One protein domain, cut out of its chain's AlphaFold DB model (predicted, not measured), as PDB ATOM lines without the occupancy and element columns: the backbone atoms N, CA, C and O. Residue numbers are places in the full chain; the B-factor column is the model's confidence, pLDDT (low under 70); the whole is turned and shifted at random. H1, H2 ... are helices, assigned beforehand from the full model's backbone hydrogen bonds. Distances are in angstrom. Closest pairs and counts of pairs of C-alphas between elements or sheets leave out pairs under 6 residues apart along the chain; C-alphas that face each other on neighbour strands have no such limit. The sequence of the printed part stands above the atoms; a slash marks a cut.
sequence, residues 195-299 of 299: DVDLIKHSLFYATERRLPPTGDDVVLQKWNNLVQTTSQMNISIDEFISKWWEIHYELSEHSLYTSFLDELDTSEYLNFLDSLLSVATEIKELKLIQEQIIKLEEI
ATOM      1  N   ASP A 195     125.482 212.385 131.535       78.81
ATOM      2  CA  ASP A 195     126.645 212.731 132.363       78.81
ATOM      3  C   ASP A 195     127.965 212.501 131.615       78.81
ATOM      4  O   ASP A 195     128.902 213.290 131.712       78.81
ATOM      5  N   VAL A 196     128.006 211.471 130.771       84.50
ATOM      6  CA  VAL A 196     129.158 211.143 129.926       84.50
ATOM      7  C   VAL A 196     129.485 212.231 128.899       84.50
ATOM      8  O   VAL A 196     130.657 212.443 128.589       84.50
ATOM      9  N   ASP A 197     128.499 212.976 128.410       77.56
ATOM     10  CA  ASP A 197     128.738 214.110 127.518       77.56
ATOM     11  C   ASP A 197     129.303 215.323 128.245       77.56
ATOM     12  O   ASP A 197     130.133 216.038 127.686       77.56
ATOM     13  N   LEU A 198     128.891 215.539 129.495       79.06
ATOM     14  CA  LEU A 198     129.455 216.583 130.351       79.06
ATOM     15  C   LEU A 198     130.903 216.248 130.738       79.06
ATOM     16  O   LEU A 198     131.777 217.121 130.705       79.06
ATOM     17  N   ILE A 199     131.182 214.969 131.015       85.19
ATOM     18  CA  ILE A 199     132.545 214.457 131.211       85.19
ATOM     19  C   ILE A 199     133.364 214.672 129.939       85.19
ATOM     20  O   ILE A 199     134.424 215.288 130.002       85.19
ATOM     21  N   LYS A 200     132.861 214.245 128.771       83.88
ATOM     22  CA  LYS A 200     133.528 214.462 127.480       83.88
ATOM     23  C   LYS A 200     133.864 215.937 127.277       83.88
ATOM     24  O   LYS A 200     135.008 216.260 126.982       83.88
ATOM     25  N   HIS A 201     132.888 216.824 127.461       78.06
ATOM     26  CA  HIS A 201     133.094 218.265 127.359       78.06
ATOM     27  C   HIS A 201     134.255 218.721 128.249       78.06
ATOM     28  O   HIS A 201     135.190 219.351 127.765       78.06
ATOM     29  N   SER A 202     134.241 218.329 129.524       79.75
ATOM     30  CA  SER A 202     135.265 218.717 130.503       79.75
ATOM     31  C   SER A 202     136.659 218.192 130.130       79.75
ATOM     32  O   SER A 202     137.640 218.928 130.230       79.75
ATOM     33  N   LEU A 203     136.750 216.955 129.628       83.69
ATOM     34  CA  LEU A 203     138.002 216.345 129.169       83.69
ATOM     35  C   LEU A 203     138.624 217.117 128.004       83.69
ATOM     36  O   LEU A 203     139.806 217.456 128.049       83.69
ATOM     37  N   PHE A 204     137.838 217.394 126.966       76.50
ATOM     38  CA  PHE A 204     138.308 218.109 125.779       76.50
ATOM     39  C   PHE A 204     138.645 219.560 126.094       76.50
ATOM     40  O   PHE A 204     139.704 220.046 125.709       76.50
ATOM     41  N   TYR A 205     137.782 220.237 126.846       72.31
ATOM     42  CA  TYR A 205     137.968 221.644 127.165       72.31
ATOM     43  C   TYR A 205     139.263 221.875 127.964       72.31
ATOM     44  O   TYR A 205     140.069 222.744 127.624       72.31
ATOM     45  N   ALA A 206     139.528 221.039 128.973       72.25
ATOM     46  CA  ALA A 206     140.739 221.142 129.785       72.25
ATOM     47  C   ALA A 206     142.036 220.825 129.007       72.25
ATOM     48  O   ALA A 206     143.126 221.216 129.438       72.25
ATOM     49  N   THR A 207     141.948 220.102 127.883       65.56
ATOM     50  CA  THR A 207     143.112 219.575 127.148       65.56
ATOM     51  C   THR A 207     143.403 220.298 125.833       65.56
ATOM     52  O   THR A 207     144.582 220.519 125.548       65.56
ATOM     53  N   GLU A 208     142.392 220.778 125.096       60.72
ATOM     54  CA  GLU A 208     142.570 221.639 123.910       60.72
ATOM     55  C   GLU A 208     143.377 222.908 124.237       60.72
ATOM     56  O   GLU A 208     144.159 223.380 123.415       60.72
ATOM     57  N   ARG A 209     143.252 223.446 125.459       52.84
ATOM     58  CA  ARG A 209     144.025 224.618 125.918       52.84
ATOM     59  C   ARG A 209     145.460 224.313 126.357       52.84
ATOM     60  O   ARG A 209     146.251 225.242 126.511       52.84
ATOM     61  N   ARG A 210     145.807 223.043 126.596       51.75
ATOM     62  CA  ARG A 210     147.129 222.626 127.108       51.75
ATOM     63  C   ARG A 210     148.025 221.998 126.044       51.75
ATOM     64  O   ARG A 210     149.243 221.988 126.222       51.75
ATOM     65  N   LEU A 211     147.453 221.470 124.964       44.50
ATOM     66  CA  LEU A 211     148.203 220.795 123.908       44.50
ATOM     67  C   LEU A 211     148.569 221.768 122.768       44.50
ATOM     68  O   LEU A 211     147.764 222.627 122.406       44.50
ATOM     69  N   PRO A 212     149.784 221.672 122.191       37.72
ATOM     70  CA  PRO A 212     150.172 222.474 121.034       37.72
ATOM     71  C   PRO A 212     149.210 222.272 119.848       37.72
ATOM     72  O   PRO A 212     148.674 221.175 119.686       37.72
ATOM     73  N   PRO A 213     149.061 223.262 118.945       42.72
ATOM     74  CA  PRO A 213     148.233 223.168 117.739       42.72
ATOM     75  C   PRO A 213     148.895 222.291 116.655       42.72
ATOM     76  O   PRO A 213     148.972 222.666 115.488       42.72
ATOM     77  N   THR A 214     149.442 221.136 117.035       40.25
ATOM     78  CA  THR A 214     150.189 220.231 116.150       40.25
ATOM     79  C   THR A 214     149.297 219.263 115.372       40.25
ATOM     80  O   THR A 214     149.815 218.461 114.606       40.25
ATOM     81  N   GLY A 215     147.970 219.370 115.495       43.12
ATOM     82  CA  GLY A 215     147.015 218.692 114.611       43.12
ATOM     83  C   GLY A 215     146.613 217.269 115.013       43.12
ATOM     84  O   GLY A 215     145.696 216.732 114.401       43.12
ATOM     85  N   ASP A 216     147.214 216.695 116.056       52.34
ATOM     86  CA  ASP A 216     146.786 215.425 116.649       52.34
ATOM     87  C   ASP A 216     146.165 215.682 118.027       52.34
ATOM     88  O   ASP A 216     146.864 215.789 119.036       52.34
ATOM     89  N   ASP A 217     144.838 215.812 118.067       68.94
ATOM     90  CA  ASP A 217     144.094 215.873 119.324       68.94
ATOM     91  C   ASP A 217     144.086 214.477 119.970       68.94
ATOM     92  O   ASP A 217     143.319 213.579 119.608       68.94
ATOM     93  N   VAL A 218     144.999 214.293 120.924       77.38
ATOM     94  CA  VAL A 218     145.191 213.049 121.677       77.38
ATOM     95  C   VAL A 218     143.913 212.638 122.413       77.38
ATOM     96  O   VAL A 218     143.622 211.444 122.508       77.38
ATOM     97  N   VAL A 219     143.131 213.599 122.912       81.19
ATOM     98  CA  VAL A 219     141.874 213.314 123.611       81.19
ATOM     99  C   VAL A 219     140.815 212.853 122.627       81.19
ATOM    100  O   VAL A 219     140.170 211.834 122.882       81.19
ATOM    101  N   LEU A 220     140.702 213.500 121.464       77.25
ATOM    102  CA  LEU A 220     139.813 213.040 120.399       77.25
ATOM    103  C   LEU A 220     140.148 211.623 119.941       77.25
ATOM    104  O   LEU A 220     139.251 210.789 119.807       77.25
ATOM    105  N   GLN A 221     141.430 211.332 119.719       81.75
ATOM    106  CA  GLN A 221     141.879 210.004 119.307       81.75
ATOM    107  C   GLN A 221     141.537 208.949 120.365       81.75
ATOM    108  O   GLN A 221     140.950 207.917 120.033       81.75
ATOM    109  N   LYS A 222     141.839 209.211 121.643       87.56
ATOM    110  CA  LYS A 222     141.512 208.294 122.748       87.56
ATOM    111  C   LYS A 222     140.007 208.096 122.896       87.56
ATOM    112  O   LYS A 222     139.561 206.958 123.016       87.56
ATOM    113  N   TRP A 223     139.224 209.170 122.818       87.25
ATOM    114  CA  TRP A 223     137.769 209.104 122.900       87.25
ATOM    115  C   TRP A 223     137.172 208.287 121.751       87.25
ATOM    116  O   TRP A 223     136.361 207.394 121.980       87.25
ATOM    117  N   ASN A 224     137.604 208.534 120.512       84.38
ATOM    118  CA  ASN A 224     137.134 207.781 119.349       84.38
ATOM    119  C   ASN A 224     137.518 206.300 119.435       84.38
ATOM    120  O   ASN A 224     136.686 205.439 119.141       84.38
ATOM    121  N   ASN A 225     138.733 205.994 119.895       87.81
ATOM    122  CA  ASN A 225     139.166 204.618 120.131       87.81
ATOM    123  C   ASN A 225     138.312 203.942 121.209       87.81
ATOM    124  O   ASN A 225     137.915 202.787 121.036       87.81
ATOM    125  N   LEU A 226     137.982 204.658 122.287       90.88
ATOM    126  CA  LEU A 226     137.099 204.166 123.341       90.88
ATOM    127  C   LEU A 226     135.704 203.859 122.781       90.88
ATOM    128  O   LEU A 226     135.240 202.731 122.920       90.88
ATOM    129  N   VAL A 227     135.083 204.804 122.063       87.56
ATOM    130  CA  VAL A 227     133.772 204.616 121.409       87.56
ATOM    131  C   VAL A 227     133.787 203.422 120.453       87.56
ATOM    132  O   VAL A 227     132.854 202.617 120.441       87.56
ATOM    133  N   GLN A 228     134.834 203.280 119.638       87.62
ATOM    134  CA  GLN A 228     134.956 202.165 118.701       87.62
ATOM    135  C   GLN A 228     135.091 200.828 119.437       87.62
ATOM    136  O   GLN A 228     134.467 199.839 119.045       87.62
ATOM    137  N   THR A 229     135.886 200.798 120.505       89.88
ATOM    138  CA  THR A 229     136.141 199.593 121.300       89.88
ATOM    139  C   THR A 229     134.872 199.148 122.021       89.88
ATOM    140  O   THR A 229     134.502 197.978 121.926       89.88
ATOM    141  N   THR A 230     134.138 200.068 122.653       90.62
ATOM    142  CA  THR A 230     132.863 199.754 123.320       90.62
ATOM    143  C   THR A 230     131.793 199.307 122.324       90.62
ATOM    144  O   THR A 230     131.124 198.296 122.552       90.62
ATOM    145  N   SER A 231     131.711 199.960 121.161       86.94
ATOM    146  CA  SER A 231     130.769 199.589 120.094       86.94
ATOM    147  C   SER A 231     131.013 198.175 119.562       86.94
ATOM    148  O   SER A 231     130.062 197.432 119.334       86.94
ATOM    149  N   GLN A 232     132.276 197.760 119.405       87.44
ATOM    150  CA  GLN A 232     132.625 196.388 119.001       87.44
ATOM    151  C   GLN A 232     132.198 195.342 120.035       87.44
ATOM    152  O   GLN A 232     131.917 194.202 119.679       87.44
ATOM    153  N   MET A 233     132.121 195.732 121.306       87.25
ATOM    154  CA  MET A 233     131.624 194.886 122.389       87.25
ATOM    155  C   MET A 233     130.098 194.938 122.543       87.25
ATOM    156  O   MET A 233     129.578 194.257 123.432       87.25
ATOM    157  N   ASN A 234     129.405 195.713 121.699       86.56
ATOM    158  CA  ASN A 234     127.974 196.003 121.761       86.56
ATOM    159  C   ASN A 234     127.542 196.629 123.104       86.56
ATOM    160  O   ASN A 234     126.484 196.297 123.637       86.56
ATOM    161  N   ILE A 235     128.387 197.502 123.662       87.06
ATOM    162  CA  ILE A 235     128.138 198.262 124.895       87.06
ATOM    163  C   ILE A 235     128.172 199.749 124.531       87.06
ATOM    164  O   ILE A 235     129.059 200.180 123.789       87.06
ATOM    165  N   SER A 236     127.222 200.548 125.022       87.62
ATOM    166  CA  SER A 236     127.289 201.999 124.820       87.62
ATOM    167  C   SER A 236     128.441 202.597 125.630       87.62
ATOM    168  O   SER A 236     128.789 202.105 126.704       87.62
ATOM    169  N   ILE A 237     129.050 203.674 125.129       88.06
ATOM    170  CA  ILE A 237     130.080 204.390 125.897       88.06
ATOM    171  C   ILE A 237     129.526 204.898 127.234       88.06
ATOM    172  O   ILE A 237     130.228 204.864 128.239       88.06
ATOM    173  N   ASP A 238     128.249 205.277 127.245       87.44
ATOM    174  CA  ASP A 238     127.510 205.700 128.425       87.44
ATOM    175  C   ASP A 238     127.505 204.622 129.514       87.44
ATOM    176  O   ASP A 238     127.964 204.855 130.627       87.44
ATOM    177  N   GLU A 239     127.056 203.411 129.168       87.19
ATOM    178  CA  GLU A 239     127.002 202.282 130.098       87.19
ATOM    179  C   GLU A 239     128.403 201.870 130.559       87.19
ATOM    180  O   GLU A 239     128.599 201.522 131.725       87.19
ATOM    181  N   PHE A 240     129.381 201.912 129.652       92.00
ATOM    182  CA  PHE A 240     130.756 201.550 129.965       92.00
ATOM    183  C   PHE A 240     131.374 202.493 131.001       92.00
ATOM    184  O   PHE A 240     131.914 202.021 132.000       92.00
ATOM    185  N   ILE A 241     131.279 203.808 130.786       91.62
ATOM    186  CA  ILE A 241     131.874 204.800 131.688       91.62
ATOM    187  C   ILE A 241     131.155 204.799 133.037       91.62
ATOM    188  O   ILE A 241     131.835 204.803 134.060       91.62
ATOM    189  N   SER A 242     129.819 204.710 133.067       88.56
ATOM    190  CA  SER A 242     129.073 204.614 134.329       88.56
ATOM    191  C   SER A 242     129.510 203.405 135.161       88.56
ATOM    192  O   SER A 242     129.838 203.558 136.333       88.56
ATOM    193  N   LYS A 243     129.602 202.213 134.552       89.06
ATOM    194  CA  LYS A 243     130.043 201.001 135.264       89.06
ATOM    195  C   LYS A 243     131.499 201.067 135.695       89.06
ATOM    196  O   LYS A 243     131.833 200.610 136.782       89.06
ATOM    197  N   TRP A 244     132.377 201.591 134.840       93.06
ATOM    198  CA  TRP A 244     133.776 201.773 135.207       93.06
ATOM    199  C   TRP A 244     133.881 202.693 136.424       93.06
ATOM    200  O   TRP A 244     134.601 202.367 137.362       93.06
ATOM    201  N   TRP A 245     133.112 203.785 136.444       92.38
ATOM    202  CA  TRP A 245     133.095 204.721 137.561       92.38
ATOM    203  C   TRP A 245     132.634 204.064 138.858       92.38
ATOM    204  O   TRP A 245     133.355 204.133 139.843       92.38
ATOM    205  N   GLU A 246     131.508 203.344 138.834       88.00
ATOM    206  CA  GLU A 246     130.957 202.618 139.995       88.00
ATOM    207  C   GLU A 246     131.935 201.611 140.624       88.00
ATOM    208  O   GLU A 246     131.811 201.274 141.799       88.00
ATOM    209  N   ILE A 247     132.894 201.102 139.847       88.69
ATOM    210  CA  ILE A 247     133.908 200.157 140.331       88.69
ATOM    211  C   ILE A 247     135.074 200.880 141.020       88.69
ATOM    212  O   ILE A 247     135.688 200.311 141.923       88.69
ATOM    213  N   HIS A 248     135.406 202.098 140.588       87.94
ATOM    214  CA  HIS A 248     136.609 202.813 141.031       87.94
ATOM    215  C   HIS A 248     136.317 203.912 142.058       87.94
ATOM    216  O   HIS A 248     137.187 204.215 142.871       87.94
ATOM    217  N   TYR A 249     135.109 204.476 142.038       87.69
ATOM    218  CA  TYR A 249     134.695 205.610 142.855       87.69
ATOM    219  C   TYR A 249     133.277 205.404 143.390       87.69
ATOM    220  O   TYR A 249     132.449 204.723 142.782       87.69
ATOM    221  N   GLU A 250     132.975 206.034 144.523       79.81
ATOM    222  CA  GLU A 250     131.602 206.104 145.016       79.81
ATOM    223  C   GLU A 250     130.808 207.132 144.195       79.81
ATOM    224  O   GLU A 250     131.290 208.220 143.875       79.81
ATOM    225  N   LEU A 251     129.572 206.788 143.829       74.75
ATOM    226  CA  LEU A 251     128.658 207.749 143.219       74.75
ATOM    227  C   LEU A 251     128.129 208.693 144.301       74.75
ATOM    228  O   LEU A 251     127.519 208.248 145.275       74.75
ATOM    229  N   SER A 252     128.313 209.997 144.101       66.69
ATOM    230  CA  SER A 252     127.625 211.015 144.899       66.69
ATOM    231  C   SER A 252     126.103 210.923 144.713       66.69
ATOM    232  O   SER A 252     125.608 210.402 143.711       66.69
ATOM    233  N   GLU A 253     125.333 211.489 145.648       59.34
ATOM    234  CA  GLU A 253     123.858 211.502 145.589       59.34
ATOM    235  C   GLU A 253     123.283 212.233 144.356       59.34
ATOM    236  O   GLU A 253     122.080 212.160 144.101       59.34
ATOM    237  N   HIS A 254     124.109 212.973 143.607       63.41
ATOM    238  CA  HIS A 254     123.651 213.903 142.578       63.41
ATOM    239  C   HIS A 254     123.758 213.358 141.151       63.41
ATOM    240  O   HIS A 254     122.742 213.304 140.459       63.41
ATOM    241  N   SER A 255     124.960 213.008 140.680       79.62
ATOM    242  CA  SER A 255     125.178 212.502 139.315       79.62
ATOM    243  C   SER A 255     126.587 211.928 139.132       79.62
ATOM    244  O   SER A 255     127.498 212.206 139.924       79.62
ATOM    245  N   LEU A 256     126.800 211.175 138.049       84.06
ATOM    246  CA  LEU A 256     128.136 210.717 137.659       84.06
ATOM    247  C   LEU A 256     129.045 211.917 137.351       84.06
ATOM    248  O   LEU A 256     130.206 211.928 137.749       84.06
ATOM    249  N   TYR A 257     128.513 212.954 136.700       83.25
ATOM    250  CA  TYR A 257     129.293 214.138 136.347       83.25
ATOM    251  C   TYR A 257     129.749 214.943 137.572       83.25
ATOM    252  O   TYR A 257     130.893 215.384 137.626       83.25
ATOM    253  N   THR A 258     128.879 215.119 138.570       79.38
ATOM    254  CA  THR A 258     129.249 215.805 139.820       79.38
ATOM    255  C   THR A 258     130.352 215.043 140.543       79.38
ATOM    256  O   THR A 258     131.367 215.634 140.885       79.38
ATOM    257  N   SER A 259     130.205 213.719 140.657       84.00
ATOM    258  CA  SER A 259     131.234 212.855 141.251       84.00
ATOM    259  C   SER A 259     132.563 212.963 140.493       84.00
ATOM    260  O   SER A 259     133.621 213.020 141.102       84.00
ATOM    261  N   PHE A 260     132.514 213.056 139.160       87.62
ATOM    262  CA  PHE A 260     133.699 213.261 138.329       87.62
ATOM    263  C   PHE A 260     134.432 214.571 138.625       87.62
ATOM    264  O   PHE A 260     135.658 214.572 138.681       87.62
ATOM    265  N   LEU A 261     133.704 215.674 138.814       84.75
ATOM    266  CA  LEU A 261     134.314 216.962 139.146       84.75
ATOM    267  C   LEU A 261     134.860 217.015 140.576       84.75
ATOM    268  O   LEU A 261     135.835 217.723 140.810       84.75
ATOM    269  N   ASP A 262     134.225 216.304 141.508       84.69
ATOM    270  CA  ASP A 262     134.625 216.293 142.918       84.69
ATOM    271  C   ASP A 262     135.858 215.404 143.163       84.69
ATOM    272  O   ASP A 262     136.688 215.730 144.010       84.69
ATOM    273  N   GLU A 263     135.993 214.301 142.417       88.56
ATOM    274  CA  GLU A 263     137.054 213.303 142.616       88.56
ATOM    275  C   GLU A 263     138.301 213.521 141.749       88.56
ATOM    276  O   GLU A 263     139.380 213.073 142.134       88.56
ATOM    277  N   LEU A 264     138.178 214.154 140.573       88.50
ATOM    278  CA  LEU A 264     139.286 214.263 139.616       88.50
ATOM    279  C   LEU A 264     139.689 215.703 139.316       88.50
ATOM    280  O   LEU A 264     138.905 216.508 138.803       88.50
ATOM    281  N   ASP A 265     140.983 215.975 139.480       86.19
ATOM    282  CA  ASP A 265     141.592 217.216 139.022       86.19
ATOM    283  C   ASP A 265     141.837 217.200 137.504       86.19
ATOM    284  O   ASP A 265     142.110 216.173 136.877       86.19
ATOM    285  N   THR A 266     141.862 218.385 136.883       81.69
ATOM    286  CA  THR A 266     142.123 218.528 135.430       81.69
ATOM    287  C   THR A 266     143.449 217.911 134.958       81.69
ATOM    288  O   THR A 266     143.618 217.648 133.768       81.69
ATOM    289  N   SER A 267     144.437 217.723 135.841       82.88
ATOM    290  CA  SER A 267     145.694 217.026 135.520       82.88
ATOM    291  C   SER A 267     145.530 215.514 135.363       82.88
ATOM    292  O   SER A 267     146.367 214.877 134.728       82.88
ATOM    293  N   GLU A 268     144.464 214.940 135.914       87.56
ATOM    294  CA  GLU A 268     144.209 213.499 135.949       87.56
ATOM    295  C   GLU A 268     143.319 213.030 134.794       87.56
ATOM    296  O   GLU A 268     143.246 211.839 134.507       87.56
ATOM    297  N   TYR A 269     142.705 213.960 134.062       88.69
ATOM    298  CA  TYR A 269     141.780 213.691 132.958       88.69
ATOM    299  C   TYR A 269     142.367 212.789 131.861       88.69
ATOM    300  O   TYR A 269     141.678 211.913 131.337       88.69
ATOM    301  N   LEU A 270     143.653 212.955 131.534       86.12
ATOM    302  CA  LEU A 270     144.333 212.073 130.580       86.12
ATOM    303  C   LEU A 270     144.539 210.662 131.145       86.12
ATOM    304  O   LEU A 270     144.286 209.691 130.438       86.12
ATOM    305  N   ASN A 271     144.918 210.544 132.421       89.25
ATOM    306  CA  ASN A 271     145.099 209.248 133.084       89.25
ATOM    307  C   ASN A 271     143.769 208.497 133.228       89.25
ATOM    308  O   ASN A 271     143.724 207.276 133.083       89.25
ATOM    309  N   PHE A 272     142.680 209.224 133.479       92.00
ATOM    310  CA  PHE A 272     141.325 208.683 133.478       92.00
ATOM    311  C   PHE A 272     140.968 208.087 132.107       92.00
ATOM    312  O   PHE A 272     140.559 206.928 132.025       92.00
ATOM    313  N   LEU A 273     141.202 208.829 131.017       90.31
ATOM    314  CA  LEU A 273     140.989 208.328 129.654       90.31
ATOM    315  C   LEU A 273     141.863 207.115 129.315       90.31
ATOM    316  O   LEU A 273     141.384 206.177 128.676       90.31
ATOM    317  N   ASP A 274     143.123 207.121 129.743       91.19
ATOM    318  CA  ASP A 274     144.041 205.998 129.546       91.19
ATOM    319  C   ASP A 274     143.565 204.743 130.275       91.19
ATOM    320  O   ASP A 274     143.580 203.648 129.710       91.19
ATOM    321  N   SER A 275     143.065 204.914 131.497       93.19
ATOM    322  CA  SER A 275     142.544 203.823 132.317       93.19
ATOM    323  C   SER A 275     141.267 203.228 131.713       93.19
ATOM    324  O   SER A 275     141.152 202.006 131.602       93.19
ATOM    325  N   LEU A 276     140.342 204.070 131.234       94.06
ATOM    326  CA  LEU A 276     139.153 203.626 130.499       94.06
ATOM    327  C   LEU A 276     139.524 202.822 129.248       94.06
ATOM    328  O   LEU A 276     138.945 201.763 128.997       94.06
ATOM    329  N   LEU A 277     140.488 203.309 128.464       92.94
ATOM    330  CA  LEU A 277     140.898 202.660 127.222       92.94
ATOM    331  C   LEU A 277     141.623 201.328 127.473       92.94
ATOM    332  O   LEU A 277     141.374 200.368 126.739       92.94
ATOM    333  N   SER A 278     142.467 201.247 128.508       93.62
ATOM    334  CA  SER A 278     143.127 199.996 128.915       93.62
ATOM    335  C   SER A 278     142.089 198.934 129.260       93.62
ATOM    336  O   SER A 278     142.054 197.876 128.632       93.62
ATOM    337  N   VAL A 279     141.157 199.261 130.161       93.06
ATOM    338  CA  VAL A 279     140.108 198.330 130.598       93.06
ATOM    339  C   VAL A 279     139.201 197.920 129.434       93.06
ATOM    340  O   VAL A 279     138.870 196.744 129.287       93.06
ATOM    341  N   ALA A 280     138.823 198.858 128.559       92.38
ATOM    342  CA  ALA A 280     138.010 198.543 127.383       92.38
ATOM    343  C   ALA A 280     138.723 197.563 126.435       92.38
ATOM    344  O   ALA A 280     138.090 196.660 125.880       92.38
ATOM    345  N   THR A 281     140.036 197.725 126.259       91.69
ATOM    346  CA  THR A 281     140.856 196.858 125.404       91.69
ATOM    347  C   THR A 281     141.000 195.464 126.012       91.69
ATOM    348  O   THR A 281     140.774 194.477 125.315       91.69
ATOM    349  N   GLU A 282     141.271 195.371 127.315       90.81
ATOM    350  CA  GLU A 282     141.374 194.098 128.039       90.81
ATOM    351  C   GLU A 282     140.063 193.297 127.979       90.81
ATOM    352  O   GLU A 282     140.064 192.113 127.640       90.81
ATOM    353  N   ILE A 283     138.916 193.942 128.225       88.94
ATOM    354  CA  ILE A 283     137.601 193.281 128.146       88.94
ATOM    355  C   ILE A 283     137.328 192.771 126.726       88.94
ATOM    356  O   ILE A 283     136.790 191.673 126.547       88.94
ATOM    357  N   LYS A 284     137.709 193.543 125.705       89.88
ATOM    358  CA  LYS A 284     137.562 193.136 124.306       89.88
ATOM    359  C   LYS A 284     138.408 191.902 123.987       89.88
ATOM    360  O   LYS A 284     137.905 190.983 123.338       89.88
ATOM    361  N   GLU A 285     139.661 191.861 124.433       89.25
ATOM    362  CA  GLU A 285     140.539 190.700 124.247       89.25
ATOM    363  C   GLU A 285     139.978 189.450 124.936       89.25
ATOM    364  O   GLU A 285     139.913 188.383 124.322       89.25
ATOM    365  N   LEU A 286     139.477 189.588 126.166       88.00
ATOM    366  CA  LEU A 286     138.854 188.484 126.901       88.00
ATOM    367  C   LEU A 286     137.603 187.938 126.196       88.00
ATOM    368  O   LEU A 286     137.448 186.718 126.096       88.00
ATOM    369  N   LYS A 287     136.739 188.807 125.652       84.94
ATOM    370  CA  LYS A 287     135.576 188.377 124.855       84.94
ATOM    371  C   LYS A 287     135.990 187.588 123.611       84.94
ATOM    372  O   LYS A 287     135.398 186.550 123.328       84.94
ATOM    373  N   LEU A 288     137.027 188.038 122.898       84.69
ATOM    374  CA  LEU A 288     137.541 187.336 121.717       84.69
ATOM    375  C   LEU A 288     138.066 185.938 122.065       84.69
ATOM    376  O   LEU A 288     137.808 184.986 121.329       84.69
ATOM    377  N   ILE A 289     138.772 185.801 123.189       86.75
ATOM    378  CA  ILE A 289     139.258 184.504 123.676       86.75
ATOM    379  C   ILE A 289     138.078 183.590 124.030       86.75
ATOM    380  O   ILE A 289     138.063 182.427 123.628       86.75
ATOM    381  N   GLN A 290     137.061 184.106 124.725       83.38
ATOM    382  CA  GLN A 290     135.875 183.330 125.092       83.38
ATOM    383  C   GLN A 290     135.124 182.803 123.858       83.38
ATOM    384  O   GLN A 290     134.755 181.631 123.816       83.38
ATOM    385  N   GLU A 291     134.945 183.630 122.825       83.50
ATOM    386  CA  GLU A 291     134.315 183.211 121.566       83.50
ATOM    387  C   GLU A 291     135.120 182.135 120.823       83.50
ATOM    388  O   GLU A 291     134.539 181.265 120.171       83.50
ATOM    389  N   GLN A 292     136.453 182.180 120.900       82.69
ATOM    390  CA  GLN A 292     137.318 181.153 120.315       82.69
ATOM    391  C   GLN A 292     137.211 179.824 121.066       82.69
ATOM    392  O   GLN A 292     137.156 178.780 120.421       82.69
ATOM    393  N   ILE A 293     137.142 179.857 122.402       83.06
ATOM    394  CA  ILE A 293     136.969 178.656 123.230       83.06
ATOM    395  C   ILE A 293     135.629 177.981 122.919       83.06
ATOM    396  O   ILE A 293     135.619 176.793 122.617       83.06
ATOM    397  N   ILE A 294     134.525 178.737 122.886       83.19
ATOM    398  CA  ILE A 294     133.187 178.191 122.584       83.19
ATOM    399  C   ILE A 294     133.172 177.495 121.213       83.19
ATOM    400  O   ILE A 294     132.665 176.386 121.083       83.19
ATOM    401  N   LYS A 295     133.798 178.094 120.191       78.38
ATOM    402  CA  LYS A 295     133.892 177.492 118.848       78.38
ATOM    403  C   LYS A 295     134.714 176.203 118.803       78.38
ATOM    404  O   LYS A 295     134.495 175.394 117.909       78.38
ATOM    405  N   LEU A 296     135.681 176.032 119.704       75.75
ATOM    406  CA  LEU A 296     136.481 174.808 119.803       75.75
ATOM    407  C   LEU A 296     135.744 173.696 120.558       75.75
ATOM    408  O   LEU A 296     136.020 172.531 120.304       75.75
ATOM    409  N   GLU A 297     134.819 174.043 121.456       73.31
ATOM    410  CA  GLU A 297     133.978 173.088 122.193       73.31
ATOM    411  C   GLU A 297     132.774 172.580 121.374       73.31
ATOM    412  O   GLU A 297     132.206 171.539 121.697       73.31
ATOM    413  N   GLU A 298     132.393 173.286 120.302       68.25
ATOM    414  CA  GLU A 298     131.320 172.895 119.371       68.25
ATOM    415  C   GLU A 298     131.779 171.961 118.222       68.25
ATOM    416  O   GLU A 298     130.951 171.559 117.398       68.25
ATOM    417  N   ILE A 299     133.073 171.606 118.158       56.34
ATOM    418  CA  ILE A 299     133.685 170.691 117.166       56.34
ATOM    419  C   ILE A 299     133.967 169.329 117.806       56.34
ATOM    420  O   ILE A 299     133.656 168.306 117.149       56.34
TER     421      ILE A 299
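Overview. This is residues 195 to 299 of the 299 residues of the protein "DUF262 domain-containing protein" of Streptococcus mitis (UniProt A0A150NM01). One long helix, H5, runs along a small body of four shorter helices, H1 to H4, and residues 289 to 299, of which 289 to 297 belong to H5, stand free and stick out as an arm. H1 and H2 form a hairpin, and H2 packs side by side with H5. The printed part, 105 residues with helices H1 to H5 in chain order and no named strand, is all helix and loose, radius of gyration of the C-alphas 16.1 A, spanning 55 by 40 by 17 A.

Along the chain. H1, residues 195 to 208, begins at C-alpha (126.645, 212.731, 132.363). H2 is residues 218 to 232, H3 237 to 248, H4 256 to 263. H5, residues 269 to 297, 42.7 A long, ends at (133.978, 173.088, 122.193).

Arrangement. H1, with Asp 195 to Ile 199 alone, touches H4; the closest C-alphas, Asp 195 and Tyr 257, are 5.0 A apart. H2 touches H5 at a shallow tilt of 26 degrees, closest C-alphas Leu 226 and Leu 277, 5.6 A. In H1 to H5 every O i to N i+4 pair is within hydrogen-bond range.

Size, cuts and confidence. The printed part has no cut and no long link. pLDDT is under 70 at residues 207 to 217, 252 to 254 and 298 to 299.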